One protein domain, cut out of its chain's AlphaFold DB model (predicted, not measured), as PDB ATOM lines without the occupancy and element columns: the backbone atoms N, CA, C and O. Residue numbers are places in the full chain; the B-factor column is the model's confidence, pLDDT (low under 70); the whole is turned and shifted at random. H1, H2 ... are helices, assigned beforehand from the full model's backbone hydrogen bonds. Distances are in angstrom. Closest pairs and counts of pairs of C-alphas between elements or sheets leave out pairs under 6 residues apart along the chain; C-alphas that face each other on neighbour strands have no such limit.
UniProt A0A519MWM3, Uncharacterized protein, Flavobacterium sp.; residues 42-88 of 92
ATOM      1  N   THR A  42     272.513  59.411 200.451       61.53
ATOM      2  CA  THR A  42     272.992  58.088 200.062       61.53
ATOM      3  C   THR A  42     274.147  58.268 199.086       61.53
ATOM      4  O   THR A  42     274.061  59.100 198.182       61.53
ATOM      5  N   ASP A  43     275.224  57.497 199.242       61.31
ATOM      6  CA  ASP A  43     276.356  57.505 198.304       61.31
ATOM      7  C   ASP A  43     275.894  57.376 196.835       61.31
ATOM      8  O   ASP A  43     276.525  57.931 195.937       61.31
ATOM      9  N   ASP A  44     274.727  56.762 196.608       68.19
ATOM     10  CA  ASP A  44     274.021  56.687 195.327       68.19
ATOM     11  C   ASP A  44     273.676  58.053 194.709       68.19
ATOM     12  O   ASP A  44     273.800  58.224 193.500       68.19
ATOM     13  N   GLU A  45     273.257  59.047 195.498       70.81
ATOM     14  CA  GLU A  45     272.922  60.387 194.995       70.81
ATOM     15  C   GLU A  45     274.191  61.148 194.590       70.81
ATOM     16  O   GLU A  45     274.231  61.815 193.555       70.81
ATOM     17  N   LYS A  46     275.272  60.981 195.359       69.50
ATOM     18  CA  LYS A  46     276.587  61.546 195.025       69.50
ATOM     19  C   LYS A  46     277.158  60.909 193.766       69.50
ATOM     20  O   LYS A  46     277.688  61.623 192.915       69.50
ATOM     21  N   GLU A  47     277.030  59.593 193.632       74.56
ATOM     22  CA  GLU A  47     277.459  58.860 192.442       74.56
ATOM     23  C   GLU A  47     276.588  59.210 191.227       74.56
ATOM     24  O   GLU A  47     277.118  59.415 190.137       74.56
ATOM     25  N   TYR A  48     275.277  59.396 191.409       82.56
ATOM     26  CA  TYR A  48     274.377  59.868 190.359       82.56
ATOM     27  C   TYR A  48     274.771  61.259 189.852       82.56
ATOM     28  O   TYR A  48     274.926  61.453 188.646       82.56
ATOM     29  N   LEU A  49     274.991  62.222 190.756       82.19
ATOM     30  CA  LEU A  49     275.431  63.568 190.380       82.19
ATOM     31  C   LEU A  49     276.808  63.533 189.711       82.19
ATOM     32  O   LEU A  49     277.022  64.193 188.694       82.19
ATOM     33  N   ARG A  50     277.738  62.719 190.222       81.06
ATOM     34  CA  ARG A  50     279.048  62.523 189.596       81.06
ATOM     35  C   ARG A  50     278.908  61.995 188.172       81.06
ATOM     36  O   ARG A  50     279.521  62.560 187.273       81.06
ATOM     37  N   GLN A  51     278.089  60.968 187.943       82.00
ATOM     38  CA  GLN A  51     277.843  60.421 186.607       82.00
ATOM     39  C   GLN A  51     277.202  61.456 185.682       82.00
ATOM     40  O   GLN A  51     277.701  61.667 184.573       82.00
ATOM     41  N   LEU A  52     276.173  62.162 186.158       86.81
ATOM     42  CA  LEU A  52     275.493  63.221 185.418       86.81
ATOM     43  C   LEU A  52     276.488  64.279 184.915       86.81
ATOM     44  O   LEU A  52     276.567  64.533 183.712       86.81
ATOM     45  N   TYR A  53     277.317  64.826 185.806       86.06
ATOM     46  CA  TYR A  53     278.291  65.868 185.461       86.06
ATOM     47  C   TYR A  53     279.549  65.338 184.764       86.06
ATOM     48  O   TYR A  53     280.171  66.065 183.991       86.06
ATOM     49  N   SER A  54     279.915  64.068 184.959       81.81
ATOM     50  CA  SER A  54     281.045  63.442 184.257       81.81
ATOM     51  C   SER A  54     280.835  63.341 182.745       81.81
ATOM     52  O   SER A  54     281.822  63.246 182.014       81.81
ATOM     53  N   SER A  55     279.584  63.413 182.280       84.19
ATOM     54  CA  SER A  55     279.235  63.399 180.856       84.19
ATOM     55  C   SER A  55     279.348  64.772 180.179       84.19
ATOM     56  O   SER A  55     279.504  64.836 178.961       84.19
ATOM     57  N   LEU A  56     279.320  65.862 180.954       85.88
ATOM     58  CA  LEU A  56     279.371  67.236 180.444       85.88
ATOM     59  C   LEU A  56     280.802  67.707 180.192       85.88
ATOM     60  O   LEU A  56     281.742  67.263 180.855       85.88
ATOM     61  N   SER A  57     280.996  68.652 179.274       86.44
ATOM     62  CA  SER A  57     282.315  69.252 179.044       86.44
ATOM     63  C   SER A  57     282.761  70.126 180.223       86.44
ATOM     64  O   SER A  57     281.949  70.636 180.994       86.44
ATOM     65  N   SER A  58     284.074  70.305 180.395       84.88
ATOM     66  CA  SER A  58     284.601  71.144 181.483       84.88
ATOM     67  C   SER A  58     284.126  72.601 181.378       84.88
ATOM     68  O   SER A  58     283.881  73.225 182.405       84.88
ATOM     69  N   ASP A  59     283.921  73.115 180.164       85.44
ATOM     70  CA  ASP A  59     283.426  74.477 179.932       85.44
ATOM     71  C   ASP A  59     281.953  74.632 180.344       85.44
ATOM     72  O   ASP A  59     281.589  75.621 180.983       85.44
ATOM     73  N   GLU A  60     281.112  73.633 180.058       87.19
ATOM     74  CA  GLU A  60     279.712  73.599 180.508       87.19
ATOM     75  C   GLU A  60     279.619  73.523 182.032       87.19
ATOM     76  O   GLU A  60     278.845  74.260 182.639       87.19
ATOM     77  N   LEU A  61     280.452  72.695 182.666       86.81
ATOM     78  CA  LEU A  61     280.527  72.584 184.123       86.81
ATOM     79  C   LEU A  61     280.930  73.909 184.788       86.81
ATOM     80  O   LEU A  61     280.349  74.304 185.801       86.81
ATOM     81  N   ILE A  62     281.885  74.632 184.201       86.38
ATOM     82  CA  ILE A  62     282.307  75.955 184.680       86.38
ATOM     83  C   ILE A  62     281.188  76.988 184.487       86.38
ATOM     84  O   ILE A  62     280.920  77.776 185.395       86.38
ATOM     85  N   ALA A  63     280.503  76.978 183.341       87.50
ATOM     86  CA  ALA A  63     279.369  77.865 183.082       87.50
ATOM     87  C   ALA A  63     278.208  77.608 184.058       87.50
ATOM     88  O   ALA A  63     277.640  78.550 184.612       87.50
ATOM     89  N   MET A  64     277.908  76.337 184.328       85.19
ATOM     90  CA  MET A  64     276.901  75.907 185.294       85.19
ATOM     91  C   MET A  64     277.254  76.363 186.714       85.19
ATOM     92  O   MET A  64     276.426  76.997 187.366       85.19
ATOM     93  N   LYS A  65     278.500  76.156 187.161       84.69
ATOM     94  CA  LYS A  65     278.992  76.660 188.454       84.69
ATOM     95  C   LYS A  65     278.851  78.183 188.576       84.69
ATOM     96  O   LYS A  65     278.400  78.685 189.602       84.69
ATOM     97  N   ASN A  66     279.207  78.920 187.525       86.00
ATOM     98  CA  ASN A  66     279.186  80.386 187.519       86.00
ATOM     99  C   ASN A  66     277.780  80.985 187.354       86.00
ATOM    100  O   ASN A  66     277.612  82.188 187.545       86.00
ATOM    101  N   SER A  67     276.771  80.172 187.025       83.56
ATOM    102  CA  SER A  67     275.380  80.627 186.900       83.56
ATOM    103  C   SER A  67     274.757  81.042 188.240       83.56
ATOM    104  O   SER A  67     273.772  81.773 188.246       83.56
ATOM    105  N   GLY A  68     275.312  80.589 189.373       76.12
ATOM    106  CA  GLY A  68     274.865  80.962 190.723       76.12
ATOM    107  C   GLY A  68     273.487  80.426 191.135       76.12
ATOM    108  O   GLY A  68     273.017  80.743 192.223       76.12
ATOM    109  N   HIS A  69     272.838  79.618 190.291       78.12
ATOM    110  CA  HIS A  69     271.499  79.068 190.530       78.12
ATOM    111  C   HIS A  69     271.498  77.619 191.034       78.12
ATOM    112  O   HIS A  69     270.433  77.071 191.310       78.12
ATOM    113  N   LEU A  70     272.672  76.998 191.143       82.69
ATOM    114  CA  LEU A  70     272.791  75.604 191.549       82.69
ATOM    115  C   LEU A  70     272.793  75.461 193.074       82.69
ATOM    116  O   LEU A  70     273.416  76.275 193.764       82.69
ATOM    117  N   PRO A  71     272.149  74.413 193.611       82.50
ATOM    118  CA  PRO A  71     272.285  74.066 195.016       82.50
ATOM    119  C   PRO A  71     273.739  73.684 195.339       82.50
ATOM    120  O   PRO A  71     274.466  73.147 194.502       82.50
ATOM    121  N   GLU A  72     274.163  73.930 196.581       79.81
ATOM    122  CA  GLU A  72     275.551  73.740 197.044       79.81
ATOM    123  C   GLU A  72     276.097  72.328 196.760       79.81
ATOM    124  O   GLU A  72     277.263  72.154 196.406       79.81
ATOM    125  N   LYS A  73     275.222  71.321 196.818       77.38
ATOM    126  CA  LYS A  73     275.524  69.912 196.535       77.38
ATOM    127  C   LYS A  73     275.944  69.677 195.083       77.38
ATOM    128  O   LYS A  73     276.909  68.961 194.819       77.38
ATOM    129  N   GLU A  74     275.247  70.310 194.142       82.06
ATOM    130  CA  GLU A  74     275.569  70.228 192.716       82.06
ATOM    131  C   GLU A  74     276.877  70.960 192.420       82.06
ATOM    132  O   GLU A  74     277.723  70.441 191.695       82.06
ATOM    133  N   VAL A  75     277.106  72.112 193.059       86.25
ATOM    134  CA  VAL A  75     278.382  72.835 192.957       86.25
ATOM    135  C   VAL A  75     279.546  71.964 193.443       86.25
ATOM    136  O   VAL A  75     280.553  71.845 192.743       86.25
ATOM    137  N   ALA A  76     279.400  71.300 194.593       83.12
ATOM    138  CA  ALA A  76     280.416  70.403 195.139       83.12
ATOM    139  C   ALA A  76     280.677  69.177 194.240       83.12
ATOM    140  O   ALA A  76     281.828  68.760 194.076       83.12
ATOM    141  N   ALA A  77     279.634  68.606 193.628       84.44
ATOM    142  CA  ALA A  77     279.769  67.501 192.678       84.44
ATOM    143  C   ALA A  77     280.514  67.931 191.402       84.44
ATOM    144  O   ALA A  77     281.442  67.248 190.964       84.44
ATOM    145  N   ILE A  78     280.165  69.096 190.849       86.38
ATOM    146  CA  ILE A  78     280.828  69.687 189.681       86.38
ATOM    147  C   ILE A  78     282.311  69.962 189.973       86.38
ATOM    148  O   ILE A  78     283.174  69.624 189.161       86.38
ATOM    149  N   GLU A  79     282.632  70.537 191.135       85.19
ATOM    150  CA  GLU A  79     284.020  70.794 191.532       85.19
ATOM    151  C   GLU A  79     284.838  69.508 191.635       85.19
ATOM    152  O   GLU A  79     285.954  69.460 191.118       85.19
ATOM    153  N   ARG A  80     284.284  68.444 192.229       83.44
ATOM    154  CA  ARG A  80     284.960  67.140 192.284       83.44
ATOM    155  C   ARG A  80     285.263  66.596 190.894       83.44
ATOM    156  O   ARG A  80     286.395  66.191 190.652       83.44
ATOM    157  N   VAL A  81     284.301  66.640 189.971       85.31
ATOM    158  CA  VAL A  81     284.506  66.182 188.586       85.31
ATOM    159  C   VAL A  81     285.585  67.013 187.879       85.31
ATOM    160  O   VAL A  81     286.450  66.458 187.202       85.31
ATOM    161  N   LEU A  82     285.588  68.336 188.057       85.25
ATOM    162  CA  LEU A  82     286.616  69.215 187.489       85.25
ATOM    163  C   LEU A  82     288.011  68.950 188.076       85.25
ATOM    164  O   LEU A  82     288.998  69.038 187.346       85.25
ATOM    165  N   ILE A  83     288.100  68.631 189.368       84.88
ATOM    166  CA  ILE A  83     289.351  68.276 190.053       84.88
ATOM    167  C   ILE A  83     289.857  66.904 189.579       84.88
ATOM    168  O   ILE A  83     291.034  66.776 189.249       84.88
ATOM    169  N   GLU A  84     288.981  65.899 189.485       82.62
ATOM    170  CA  GLU A  84     289.318  64.555 188.985       82.62
ATOM    171  C   GLU A  84     289.864  64.593 187.553       82.62
ATOM    172  O   GLU A  84     290.816  63.888 187.238       82.62
ATOM    173  N   ARG A  85     289.313  65.459 186.695       78.69
ATOM    174  CA  ARG A  85     289.789  65.649 185.313       78.69
ATOM    175  C   ARG A  85     291.123  66.384 185.209       78.69
ATOM    176  O   ARG A  85     291.832  66.214 184.223       78.69
ATOM    177  N   GLN A  86     291.436  67.239 186.181       74.50
ATOM    178  CA  GLN A  86     292.710  67.961 186.241       74.50
ATOM    179  C   GLN A  86     293.821  67.128 186.883       74.50
ATOM    180  O   GLN A  86     294.998  67.428 186.676       74.50
ATOM    181  N   MET A  87     293.475  66.089 187.648       58.94
ATOM    182  CA  MET A  87     294.468  65.171 188.184       58.94
ATOM    183  C   MET A  87     295.079  64.333 187.053       58.94
ATOM    184  O   MET A  87     294.348  63.675 186.309       58.94
ATOM    185  N   PRO A  88     296.418  64.317 186.912       56.62
ATOM    186  CA  PRO A  88     297.063  63.356 186.032       56.62
ATOM    187  C   PRO A  88     296.727  61.937 186.522       56.62
ATOM    188  O   PRO A  88     296.695  61.713 187.738       56.62
TER     189      PRO A  88
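AT A GLANCE: This is residues 42 to 88 of the 92 residues of an uncharacterized protein of Flavobacterium sp. (UniProt A0A519MWM3). The longest helix, H3, has H2 folded back beside it as a helical hairpin, while H1 packs on H3 at a steep slant. The link loop at residues 67 to 72, of which 72 belongs to H3, sticks out. The printed part has 47 residues with three named helices, in the order H1, H2, H3, and no named strand: all helix. It is compact, with a radius of gyration of the C-alphas of 10.2 A, and flat, spanning 30 by 27 by 14 A.

IN THESE COORDINATES: H3, residues 72 to 86, is 21.1 A long and ends at C-alpha 86 (292.710, 67.961, 186.241). H2 is residues 58 to 66, 12.3 A. H1, residues 43 to 54, 16.0 A, begins at C-alpha 43 (276.356, 57.505, 198.304).

HOW THE PARTS SIT: H3 touches H2; their closest C-alphas, Lys 65 and Val 75, are 5.9 A apart. This hairpin has a shallow tilt of 29 degrees, opposite ways. H3 touches H1, the closest C-alphas, Arg 50 and Ala 77, being 5.9 A apart, at a steep tilt of 58 degrees, the same way. H1 and H2 are close but not clearly touching: the closest C-alphas, Tyr 53 and Leu 61, are 7.2 A apart. In H1, H2 and H3 every O i to N i+4 pair is within hydrogen-bond range.

THE WHOLE: The farthest C-alphas, His 69 and Pro 88, are 30.3 A apart. The printed part has no cut, and both links are tight. Residues 42 to 44, 46, and 87 to 88 have pLDDT under 70.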